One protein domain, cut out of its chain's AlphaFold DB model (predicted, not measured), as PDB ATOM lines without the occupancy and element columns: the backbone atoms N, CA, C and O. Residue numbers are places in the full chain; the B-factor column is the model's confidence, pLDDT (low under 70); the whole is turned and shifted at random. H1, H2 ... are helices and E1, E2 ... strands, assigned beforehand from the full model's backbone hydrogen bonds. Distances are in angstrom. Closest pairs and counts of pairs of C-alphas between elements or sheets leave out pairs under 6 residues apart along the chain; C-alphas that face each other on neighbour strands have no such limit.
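What this domain is: This is residues 35 to 120 of the 250 residues of an uncharacterized protein of Chloroflexi bacterium (UniProt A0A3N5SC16). What does the model look like? One long helix, H3, runs the length of a flat body; the strand hairpin E1 and E2 lies alongside it with E2 next to the helix, while H1, H2 and H4 gather round the first part of H3. H4 leads away from H3 nearly at a right angle, after a link that folds back from the far end of H3. What is it made of? The printed part has 86 residues with four named helices and two named strands, in the order H1 E1 E2 H2 H3 H4; the class is mostly helix, and the sheet, E1 - E2, is antiparallel. How large is it? It is compact, with a radius of gyration of the C-alphas of 13.8 A and spans of 36 by 33 by 18 A.

How they stand to each other: What does the first helix meet? H1, residues 35 to 43, touches H3, residues 73 to 95, through residues 75 to 79 of H3 alone, the closest C-alphas being those of Leu 41 and Ala 79, 6.9 A apart. They run the same way at a steep tilt of 68 degrees, only just short of about perpendicular. How do the strands pair? E1, residues 48 to 53, and E2, residues 56 to 61, form an antiparallel hairpin at 145 degrees, with N 51 and O 58 within hydrogen-bond range at 2.8 A. E2 and H3 have 15 pairs of C-alphas within 8 A, the closest being Met 58 and Asn 87 at 5.6 A, while E1 and H3 are only just apart, closest 8.4 A. What of the other helices? H2, residues 63 to 68, forms a helical hairpin with H3, opposite ways at a shallow tilt of 22 degrees, and they touch closest at the C-alphas of Thr 63 and Val 76, 6.4 A. H4, residues 106 to 120, touches H3, the hub, about perpendicular at 83 degrees, closest at the C-alphas of Leu 78 and Arg 107, 5.6 A; H1 and H4 are near each other. In H1, H2, H3 and H4 every O i to N i+4 pair is within hydrogen-bond range.

Where its parts are: Where does the first element begin? C-alpha 35 of H1 is at (37.089, 7.983, 30.305); H1 measures 12.6 A, E1 15.2 A, E2 16.2 A and H2 8.5 A from first to last C-alpha. Where are the longer helices? H3 measures 32.8 A from C-alpha 73 at (39.547, -4.485, 18.491), and H4 21.4 A, ending at C-alpha 120, (44.843, 19.304, 31.571).

The domain as a whole: Which C-alphas are farthest apart? Those of Lys 54 and Thr 120, 40.3 A. Is anything cut or low in confidence? The printed part has no cut, no link is long, and no printed residue is under 70 in pLDDT, with a mean of the printed part of 93.2.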
ATOM      1  N   ASP A  35      37.771   8.587  29.168       87.75
ATOM      2  CA  ASP A  35      37.089   7.983  30.305       87.75
ATOM      3  C   ASP A  35      36.545   6.599  29.942       87.75
ATOM      4  O   ASP A  35      36.751   5.634  30.684       87.75
ATOM      5  N   GLN A  36      35.957   6.459  28.749       89.75
ATOM      6  CA  GLN A  36      35.516   5.157  28.247       89.75
ATOM      7  C   GLN A  36      36.698   4.221  27.960       89.75
ATOM      8  O   GLN A  36      36.627   3.038  28.287       89.75
ATOM      9  N   ILE A  37      37.798   4.730  27.389       94.19
ATOM     10  CA  ILE A  37      38.998   3.914  27.137       94.19
ATOM     11  C   ILE A  37      39.564   3.375  28.456       94.19
ATOM     12  O   ILE A  37      39.867   2.187  28.552       94.19
ATOM     13  N   VAL A  38      39.694   4.220  29.482       93.62
ATOM     14  CA  VAL A  38      40.195   3.818  30.806       93.62
ATOM     15  C   VAL A  38      39.257   2.811  31.468       93.62
ATOM     16  O   VAL A  38      39.732   1.800  31.994       93.62
ATOM     17  N   ALA A  39      37.941   3.023  31.378       92.00
ATOM     18  CA  ALA A  39      36.954   2.066  31.862       92.00
ATOM     19  C   ALA A  39      37.103   0.702  31.167       92.00
ATOM     20  O   ALA A  39      37.228  -0.319  31.847       92.00
ATOM     21  N   ASP A  40      37.189   0.670  29.836       95.06
ATOM     22  CA  ASP A  40      37.356  -0.571  29.074       95.06
ATOM     23  C   ASP A  40      38.685  -1.276  29.406       95.06
ATOM     24  O   ASP A  40      38.716  -2.494  29.582       95.06
ATOM     25  N   LEU A  41      39.787  -0.528  29.555       96.44
ATOM     26  CA  LEU A  41      41.090  -1.077  29.957       96.44
ATOM     27  C   LEU A  41      41.052  -1.699  31.359       96.44
ATOM     28  O   LEU A  41      41.699  -2.723  31.593       96.44
ATOM     29  N   SER A  42      40.299  -1.112  32.292       94.75
ATOM     30  CA  SER A  42      40.145  -1.662  33.645       94.75
ATOM     31  C   SER A  42      39.431  -3.021  33.632       94.75
ATOM     32  O   SER A  42      39.814  -3.941  34.359       94.75
ATOM     33  N   LEU A  43      38.453  -3.194  32.736       96.25
ATOM     34  CA  LEU A  43      37.688  -4.434  32.586       96.25
ATOM     35  C   LEU A  43      38.497  -5.565  31.926       96.25
ATOM     36  O   LEU A  43      38.054  -6.716  31.951       96.25
ATOM     37  N   LEU A  44      39.678  -5.270  31.369       97.62
ATOM     38  CA  LEU A  44      40.575  -6.270  30.786       97.62
ATOM     39  C   LEU A  44      41.440  -7.025  31.807       97.62
ATOM     40  O   LEU A  44      42.053  -8.020  31.423       97.62
ATOM     41  N   GLU A  45      41.478  -6.624  33.086       96.31
ATOM     42  CA  GLU A  45      42.287  -7.292  34.130       96.31
ATOM     43  C   GLU A  45      42.126  -8.834  34.142       96.31
ATOM     44  O   GLU A  45      43.147  -9.521  34.181       96.31
ATOM     45  N   PRO A  46      40.917  -9.432  34.002       97.81
ATOM     46  CA  PRO A  46      40.758 -10.892  33.974       97.81
ATOM     47  C   PRO A  46      41.429 -11.600  32.785       97.81
ATOM     48  O   PRO A  46      41.623 -12.814  32.831       97.81
ATOM     49  N   TYR A  47      41.763 -10.862  31.724       98.38
ATOM     50  CA  TYR A  47      42.409 -11.375  30.512       98.38
ATOM     51  C   TYR A  47      43.927 -11.174  30.536       98.38
ATOM     52  O   TYR A  47      44.609 -11.621  29.615       98.38
ATOM     53  N   VAL A  48      44.476 -10.525  31.568       98.00
ATOM     54  CA  VAL A  48      45.920 -10.342  31.723       98.00
ATOM     55  C   VAL A  48      46.461 -11.334  32.743       98.00
ATOM     56  O   VAL A  48      46.061 -11.369  33.902       98.00
ATOM     57  N   GLN A  49      47.418 -12.145  32.307       96.38
ATOM     58  CA  GLN A  49      48.074 -13.140  33.142       96.38
ATOM     59  C   GLN A  49      49.526 -12.754  33.391       96.38
ATOM     60  O   GLN A  49      50.244 -12.359  32.473       96.38
ATOM     61  N   TYR A  50      49.978 -12.938  34.629       94.44
ATOM     62  CA  TYR A  50      51.387 -12.814  34.976       94.44
ATOM     63  C   TYR A  50      52.085 -14.158  34.796       94.44
ATOM     64  O   TYR A  50      51.716 -15.155  35.418       94.44
ATOM     65  N   VAL A  51      53.126 -14.179  33.972       94.69
ATOM     66  CA  VAL A  51      53.920 -15.370  33.667       94.69
ATOM     67  C   VAL A  51      55.381 -15.131  34.012       94.69
ATOM     68  O   VAL A  51      55.904 -14.029  33.860       94.69
ATOM     69  N   LYS A  52      56.072 -16.172  34.475       93.44
ATOM     70  CA  LYS A  52      57.500 -16.090  34.795       93.44
ATOM     71  C   LYS A  52      58.328 -16.560  33.598       93.44
ATOM     72  O   LYS A  52      58.281 -17.735  33.245       93.44
ATOM     73  N   ILE A  53      59.110 -15.666  32.991       91.38
ATOM     74  CA  ILE A  53      60.002 -15.969  31.859       91.38
ATOM     75  C   ILE A  53      61.425 -15.566  32.243       91.38
ATOM     76  O   ILE A  53      61.692 -14.389  32.454       91.38
ATOM     77  N   LYS A  54      62.355 -16.532  32.313       88.75
ATOM     78  CA  LYS A  54      63.770 -16.288  32.685       88.75
ATOM     79  C   LYS A  54      63.913 -15.463  33.977       88.75
ATOM     80  O   LYS A  54      64.654 -14.490  34.024       88.75
ATOM     81  N   ASP A  55      63.143 -15.837  34.992       87.50
ATOM     82  CA  ASP A  55      63.046 -15.150  36.285       87.50
ATOM     83  C   ASP A  55      62.418 -13.751  36.306       87.50
ATOM     84  O   ASP A  55      62.250 -13.185  37.383       87.50
ATOM     85  N   LEU A  56      61.949 -13.248  35.165       89.00
ATOM     86  CA  LEU A  56      61.190 -12.004  35.079       89.00
ATOM     87  C   LEU A  56      59.689 -12.283  35.153       89.00
ATOM     88  O   LEU A  56      59.192 -13.209  34.506       89.00
ATOM     89  N   GLN A  57      58.969 -11.480  35.936       91.06
ATOM     90  CA  GLN A  57      57.509 -11.465  35.935       91.06
ATOM     91  C   GLN A  57      57.037 -10.612  34.754       91.06
ATOM     92  O   GLN A  57      57.183  -9.396  34.762       91.06
ATOM     93  N   MET A  58      56.506 -11.280  33.737       94.50
ATOM     94  CA  MET A  58      56.013 -10.691  32.495       94.50
ATOM     95  C   MET A  58      54.490 -10.811  32.446       94.50
ATOM     96  O   MET A  58      53.894 -11.574  33.208       94.50
ATOM     97  N   GLN A  59      53.862 -10.097  31.524       96.56
ATOM     98  CA  GLN A  59      52.424 -10.135  31.285       96.56
ATOM     99  C   GLN A  59      52.098 -10.743  29.922       96.56
ATOM    100  O   GLN A  59      52.837 -10.565  28.952       96.56
ATOM    101  N   VAL A  60      50.970 -11.441  29.846       97.69
ATOM    102  CA  VAL A  60      50.378 -11.951  28.605       97.69
ATOM    103  C   VAL A  60      48.905 -11.574  28.599       97.69
ATOM    104  O   VAL A  60      48.217 -11.787  29.593       97.69
ATOM    105  N   LEU A  61      48.433 -11.022  27.483       98.44
ATOM    106  CA  LEU A  61      47.022 -10.716  27.260       98.44
ATOM    107  C   LEU A  61      46.366 -11.852  26.467       98.44
ATOM    108  O   LEU A  61      46.842 -12.201  25.385       98.44
ATOM    109  N   ASP A  62      45.261 -12.390  26.977       98.50
ATOM    110  CA  ASP A  62      44.361 -13.279  26.239       98.50
ATOM    111  C   ASP A  62      43.509 -12.460  25.261       98.50
ATOM    112  O   ASP A  62      42.389 -12.032  25.553       98.50
ATOM    113  N   THR A  63      44.084 -12.181  24.091       98.38
ATOM    114  CA  THR A  63      43.447 -11.359  23.057       98.38
ATOM    115  C   THR A  63      42.217 -12.033  22.457       98.38
ATOM    116  O   THR A  63      41.230 -11.353  22.185       98.38
ATOM    117  N   GLU A  64      42.245 -13.354  22.270       98.06
ATOM    118  CA  GLU A  64      41.114 -14.120  21.742       98.06
ATOM    119  C   GLU A  64      39.951 -14.126  22.733       98.06
ATOM    120  O   GLU A  64      38.820 -13.826  22.342       98.06
ATOM    121  N   GLY A  65      40.229 -14.383  24.015       98.25
ATOM    122  CA  GLY A  65      39.236 -14.315  25.083       98.25
ATOM    123  C   GLY A  65      38.630 -12.921  25.227       98.25
ATOM    124  O   GLY A  65      37.408 -12.792  25.285       98.25
ATOM    125  N   ALA A  66      39.451 -11.865  25.204       98.00
ATOM    126  CA  ALA A  66      38.958 -10.489  25.272       98.00
ATOM    127  C   ALA A  66      38.040 -10.152  24.081       98.00
ATOM    128  O   ALA A  66      36.936  -9.635  24.260       98.00
ATOM    129  N   LEU A  67      38.440 -10.495  22.854       97.94
ATOM    130  CA  LEU A  67      37.602 -10.275  21.670       97.94
ATOM    131  C   LEU A  67      36.298 -11.087  21.725       97.94
ATOM    132  O   LEU A  67      35.235 -10.558  21.402       97.94
ATOM    133  N   ALA A  68      36.356 -12.349  22.164       98.19
ATOM    134  CA  ALA A  68      35.179 -13.206  22.313       98.19
ATOM    135  C   ALA A  68      34.188 -12.677  23.364       98.19
ATOM    136  O   ALA A  68      32.980 -12.870  23.223       98.19
ATOM    137  N   SER A  69      34.685 -11.963  24.373       97.00
ATOM    138  CA  SER A  69      33.882 -11.299  25.405       97.00
ATOM    139  C   SER A  69      33.337  -9.927  24.996       97.00
ATOM    140  O   SER A  69      32.675  -9.269  25.797       97.00
ATOM    141  N   GLY A  70      33.566  -9.499  23.751       97.00
ATOM    142  CA  GLY A  70      32.948  -8.306  23.170       97.00
ATOM    143  C   GLY A  70      33.761  -7.019  23.296       97.00
ATOM    144  O   GLY A  70      33.252  -5.961  22.923       97.00
ATOM    145  N   PHE A  71      35.013  -7.078  23.765       96.94
ATOM    146  CA  PHE A  71      35.892  -5.910  23.727       96.94
ATOM    147  C   PHE A  71      36.166  -5.484  22.283       96.94
ATOM    148  O   PHE A  71      36.347  -6.311  21.384       96.94
ATOM    149  N   SER A  72      36.224  -4.172  22.050       96.75
ATOM    150  CA  SER A  72      36.539  -3.661  20.719       96.75
ATOM    151  C   SER A  72      37.981  -4.001  20.328       96.75
ATOM    152  O   SER A  72      38.893  -4.024  21.157       96.75
ATOM    153  N   LYS A  73      38.207  -4.212  19.027       97.38
ATOM    154  CA  LYS A  73      39.547  -4.485  18.491       97.38
ATOM    155  C   LYS A  73      40.555  -3.395  18.861       97.38
ATOM    156  O   LYS A  73      41.704  -3.712  19.145       97.38
ATOM    157  N   GLU A  74      40.138  -2.131  18.871       96.38
ATOM    158  CA  GLU A  74      41.024  -1.008  19.194       96.38
ATOM    159  C   GLU A  74      41.486  -1.042  20.655       96.38
ATOM    160  O   GLU A  74      42.677  -0.876  20.912       96.38
ATOM    161  N   ILE A  75      40.589  -1.356  21.595       97.56
ATOM    162  CA  ILE A  75      40.941  -1.519  23.014       97.56
ATOM    163  C   ILE A  75      41.886  -2.707  23.212       97.56
ATOM    164  O   ILE A  75      42.902  -2.576  23.892       97.56
ATOM    165  N   VAL A  76      41.611  -3.853  22.578       98.38
ATOM    166  CA  VAL A  76      42.481  -5.039  22.683       98.38
ATOM    167  C   VAL A  76      43.871  -4.769  22.096       98.38
ATOM    168  O   VAL A  76      44.876  -5.210  22.658       98.38
ATOM    169  N   LEU A  77      43.965  -4.018  20.994       98.19
ATOM    170  CA  LEU A  77      45.249  -3.623  20.409       98.19
ATOM    171  C   LEU A  77      46.013  -2.630  21.292       98.19
ATOM    172  O   LEU A  77      47.216  -2.800  21.471       98.19
ATOM    173  N   LEU A  78      45.335  -1.636  21.873       98.12
ATOM    174  CA  LEU A  78      45.948  -0.728  22.846       98.12
ATOM    175  C   LEU A  78      46.475  -1.499  24.063       98.12
ATOM    176  O   LEU A  78      47.624  -1.318  24.460       98.12
ATOM    177  N   ALA A  79      45.673  -2.411  24.614       98.44
ATOM    178  CA  ALA A  79      46.085  -3.235  25.743       98.44
ATOM    179  C   ALA A  79      47.266  -4.154  25.400       98.44
ATOM    180  O   ALA A  79      48.173  -4.329  26.212       98.44
ATOM    181  N   SER A  80      47.301  -4.684  24.175       98.44
ATOM    182  CA  SER A  80      48.439  -5.463  23.675       98.44
ATOM    183  C   SER A  80      49.723  -4.628  23.644       98.44
ATOM    184  O   SER A  80      50.773  -5.111  24.069       98.44
ATOM    185  N   GLU A  81      49.651  -3.373  23.186       98.38
ATOM    186  CA  GLU A  81      50.798  -2.460  23.212       98.38
ATOM    187  C   GLU A  81      51.212  -2.085  24.641       98.38
ATOM    188  O   GLU A  81      52.406  -2.066  24.925       98.38
ATOM    189  N   MET A  82      50.266  -1.873  25.563       98.12
ATOM    190  CA  MET A  82      50.576  -1.648  26.984       98.12
ATOM    191  C   MET A  82      51.307  -2.840  27.610       98.12
ATOM    192  O   MET A  82      52.328  -2.657  28.271       98.12
ATOM    193  N   VAL A  83      50.822  -4.066  27.385       98.06
ATOM    194  CA  VAL A  83      51.485  -5.290  27.865       98.06
ATOM    195  C   VAL A  83      52.885  -5.423  27.263       98.06
ATOM    196  O   VAL A  83      53.841  -5.717  27.980       98.06
ATOM    197  N   ALA A  84      53.034  -5.174  25.961       97.75
ATOM    198  CA  ALA A  84      54.330  -5.234  25.293       97.75
ATOM    199  C   ALA A  84      55.311  -4.174  25.830       97.75
ATOM    200  O   ALA A  84      56.447  -4.512  26.159       97.75
ATOM    201  N   TYR A  85      54.860  -2.931  26.002       95.94
ATOM    202  CA  TYR A  85      55.646  -1.840  26.577       95.94
ATOM    203  C   TYR A  85      56.128  -2.165  27.997       95.94
ATOM    204  O   TYR A  85      57.312  -2.035  28.301       95.94
ATOM    205  N   GLN A  86      55.235  -2.667  28.853       94.69
ATOM    206  CA  GLN A  86      55.569  -3.044  30.228       94.69
ATOM    207  C   GLN A  86      56.556  -4.214  30.290       94.69
ATOM    208  O   GLN A  86      57.499  -4.189  31.080       94.69
ATOM    209  N   ASN A  87      56.402  -5.213  29.422       95.25
ATOM    210  CA  ASN A  87      57.362  -6.308  29.304       95.25
ATOM    211  C   ASN A  87      58.746  -5.824  28.837       95.25
ATOM    212  O   ASN A  87      59.776  -6.299  29.334       95.25
ATOM    213  N   ASP A  88      58.790  -4.867  27.909       93.56
ATOM    214  CA  ASP A  88      60.041  -4.248  27.473       93.56
ATOM    215  C   ASP A  88      60.669  -3.403  28.597       93.56
ATOM    216  O   ASP A  88      61.882  -3.489  28.787       93.56
ATOM    217  N   LEU A  89      59.878  -2.685  29.407       89.19
ATOM    218  CA  LEU A  89      60.356  -1.987  30.612       89.19
ATOM    219  C   LEU A  89      60.984  -2.956  31.622       89.19
ATOM    220  O   LEU A  89      62.107  -2.733  32.075       89.19
ATOM    221  N   VAL A  90      60.301  -4.062  31.942       90.12
ATOM    222  CA  VAL A  90      60.824  -5.115  32.833       90.12
ATOM    223  C   VAL A  90      62.143  -5.672  32.284       90.12
ATOM    224  O   VAL A  90      63.123  -5.836  33.018       90.12
ATOM    225  N   THR A  91      62.198  -5.921  30.975       91.00
ATOM    226  CA  THR A  91      63.397  -6.433  30.306       91.00
ATOM    227  C   THR A  91      64.548  -5.432  30.359       91.00
ATOM    228  O   THR A  91      65.666  -5.821  30.711       91.00
ATOM    229  N   ALA A  92      64.302  -4.164  30.032       87.25
ATOM    230  CA  ALA A  92      65.296  -3.096  30.073       87.25
ATOM    231  C   ALA A  92      65.866  -2.930  31.486       87.25
ATOM    232  O   ALA A  92      67.081  -3.006  31.682       87.25
ATOM    233  N   ALA A  93      64.986  -2.847  32.484       83.75
ATOM    234  CA  ALA A  93      65.356  -2.739  33.886       83.75
ATOM    235  C   ALA A  93      66.221  -3.920  34.361       83.75
ATOM    236  O   ALA A  93      67.253  -3.710  35.001       83.75
ATOM    237  N   SER A  94      65.879  -5.157  33.975       84.38
ATOM    238  CA  SER A  94      66.680  -6.348  34.310       84.38
ATOM    239  C   SER A  94      68.092  -6.328  33.712       84.38
ATOM    240  O   SER A  94      69.033  -6.868  34.296       84.38
ATOM    241  N   LYS A  95      68.254  -5.682  32.552       85.38
ATOM    242  CA  LYS A  95      69.524  -5.562  31.829       85.38
ATOM    243  C   LYS A  95      70.290  -4.287  32.170       85.38
ATOM    244  O   LYS A  95      71.386  -4.111  31.646       85.38
ATOM    245  N   LYS A  96      69.736  -3.414  33.024       79.75
ATOM    246  CA  LYS A  96      70.236  -2.045  33.248       79.75
ATOM    247  C   LYS A  96      70.408  -1.284  31.925       79.75
ATOM    248  O   LYS A  96      71.403  -0.594  31.728       79.75
ATOM    249  N   ALA A  97      69.475  -1.499  31.005       82.19
ATOM    250  CA  ALA A  97      69.431  -0.840  29.712       82.19
ATOM    251  C   ALA A  97      68.459   0.342  29.753       82.19
ATOM    252  O   ALA A  97      67.626   0.441  30.657       82.19
ATOM    253  N   GLU A  98      68.564   1.196  28.741       80.62
ATOM    254  CA  GLU A  98      67.591   2.255  28.495       80.62
ATOM    255  C   GLU A  98      66.179   1.676  28.313       80.62
ATOM    256  O   GLU A  98      66.032   0.554  27.805       80.62
ATOM    257  N   PRO A  99      65.138   2.413  28.737       81.44
ATOM    258  CA  PRO A  99      63.750   2.021  28.517       81.44
ATOM    259  C   PRO A  99      63.449   1.879  27.014       81.44
ATOM    260  O   PRO A  99      64.140   2.459  26.172       81.44
ATOM    261  N   PRO A 100      62.384   1.156  26.644       87.94
ATOM    262  CA  PRO A 100      61.872   1.226  25.285       87.94
ATOM    263  C   PRO A 100      61.360   2.638  24.949       87.94
ATOM    264  O   PRO A 100      60.664   3.261  25.750       87.94
ATOM    265  N   GLU A 101      61.653   3.095  23.732       89.00
ATOM    266  CA  GLU A 101      61.064   4.304  23.142       89.00
ATOM    267  C   GLU A 101      59.541   4.140  23.015       89.00
ATOM    268  O   GLU A 101      59.053   3.116  22.518       89.00
ATOM    269  N   LEU A 102      58.782   5.138  23.474       89.06
ATOM    270  CA  LEU A 102      57.316   5.104  23.478       89.06
ATOM    271  C   LEU A 102      56.754   5.101  22.048       89.06
ATOM    272  O   LEU A 102      55.737   4.469  21.774       89.06
ATOM    273  N   GLU A 103      57.467   5.724  21.114       91.38
ATOM    274  CA  GLU A 103      57.136   5.855  19.696       91.38
ATOM    275  C   GLU A 103      57.046   4.499  18.975       91.38
ATOM    276  O   GLU A 103      56.353   4.377  17.962       91.38
ATOM    277  N   LYS A 104      57.686   3.450  19.518       94.56
ATOM    278  CA  LYS A 104      57.536   2.059  19.053       94.56
ATOM    279  C   LYS A 104      56.103   1.534  19.243       94.56
ATOM    280  O   LYS A 104      55.689   0.613  18.541       94.56
ATOM    281  N   TYR A 105      55.354   2.121  20.173       96.88
ATOM    282  CA  TYR A 105      54.008   1.729  20.582       96.88
ATOM    283  C   TYR A 105      53.016   2.822  20.197       96.88
ATOM    284  O   TYR A 105      52.565   3.610  21.022       96.88
ATOM    285  N   SER A 106      52.710   2.905  18.901       96.00
ATOM    286  CA  SER A 106      51.948   4.019  18.323       96.00
ATOM    287  C   SER A 106      50.598   4.297  18.995       96.00
ATOM    288  O   SER A 106      50.227   5.459  19.151       96.00
ATOM    289  N   ARG A 107      49.862   3.261  19.410       96.75
ATOM    290  CA  ARG A 107      48.547   3.401  20.048       96.75
ATOM    291  C   ARG A 107      48.704   3.821  21.492       96.75
ATOM    292  O   ARG A 107      47.944   4.665  21.952       96.75
ATOM    293  N   LEU A 108      49.697   3.265  22.183       96.50
ATOM    294  CA  LEU A 108      50.037   3.691  23.533       96.50
ATOM    295  C   LEU A 108      50.477   5.157  23.561       96.50
ATOM    296  O   LEU A 108      49.998   5.913  24.398       96.50
ATOM    297  N   ASN A 109      51.322   5.569  22.614       95.31
ATOM    298  CA  ASN A 109      51.764   6.952  22.474       95.31
ATOM    299  C   ASN A 109      50.578   7.898  22.236       95.31
ATOM    300  O   ASN A 109      50.406   8.871  22.961       95.31
ATOM    301  N   GLN A 110      49.697   7.560  21.286       94.69
ATOM    302  CA  GLN A 110      48.472   8.331  21.038       94.69
ATOM    303  C   GLN A 110      47.558   8.379  22.267       94.69
ATOM    304  O   GLN A 110      46.965   9.414  22.559       94.69
ATOM    305  N   PHE A 111      47.437   7.273  23.002       95.81
ATOM    306  CA  PHE A 111      46.658   7.242  24.232       95.81
ATOM    307  C   PHE A 111      47.269   8.131  25.323       95.81
ATOM    308  O   PHE A 111      46.522   8.818  26.013       95.81
ATOM    309  N   PHE A 112      48.598   8.176  25.457       95.31
ATOM    310  CA  PHE A 112      49.270   9.085  26.389       95.31
ATOM    311  C   PHE A 112      49.013  10.548  26.025       95.31
ATOM    312  O   PHE A 112      48.666  11.328  26.910       95.31
ATOM    313  N   ASP A 113      49.091  10.904  24.740       92.94
ATOM    314  CA  ASP A 113      48.751  12.251  24.270       92.94
ATOM    315  C   ASP A 113      47.299  12.613  24.623       92.94
ATOM    316  O   ASP A 113      47.030  13.681  25.179       92.94
ATOM    317  N   LEU A 114      46.354  11.700  24.365       91.94
ATOM    318  CA  LEU A 114      44.942  11.880  24.709       91.94
ATOM    319  C   LEU A 114      44.732  12.030  26.222       91.94
ATOM    320  O   LEU A 114      44.026  12.941  26.651       91.94
ATOM    321  N   ALA A 115      45.364  11.181  27.033       92.69
ATOM    322  CA  ALA A 115      45.278  11.231  28.490       92.69
ATOM    323  C   ALA A 115      45.829  12.549  29.056       92.69
ATOM    324  O   ALA A 115      45.217  13.147  29.941       92.69
ATOM    325  N   THR A 116      46.936  13.053  28.510       91.81
ATOM    326  CA  THR A 116      47.524  14.347  28.889       91.81
ATOM    327  C   THR A 116      46.619  15.525  28.516       91.81
ATOM    328  O   THR A 116      46.419  16.455  29.307       91.81
ATOM    329  N   LEU A 117      46.013  15.496  27.327       87.62
ATOM    330  CA  LEU A 117      45.031  16.508  26.923       87.62
ATOM    331  C   LEU A 117      43.783  16.472  27.819       87.62
ATOM    332  O   LEU A 117      43.253  17.524  28.186       87.62
ATOM    333  N   ASN A 118      43.340  15.279  28.226       83.88
ATOM    334  CA  ASN A 118      42.206  15.111  29.130       83.88
ATOM    335  C   ASN A 118      42.526  15.628  30.541       83.88
ATOM    336  O   ASN A 118      41.765  16.422  31.088       83.88
ATOM    337  N   SER A 119      43.678  15.264  31.113       80.88
ATOM    338  CA  SER A 119      44.067  15.646  32.480       80.88
ATOM    339  C   SER A 119      44.279  17.156  32.650       80.88
ATOM    340  O   SER A 119      44.009  17.724  33.713       80.88
ATOM    341  N   THR A 120      44.720  17.839  31.591       71.94
ATOM    342  CA  THR A 120      44.843  19.304  31.571       71.94
ATOM    343  C   THR A 120      43.487  20.003  31.449       71.94
ATOM    344  O   THR A 120      43.306  21.065  32.049       71.94
TER     345      THR A 120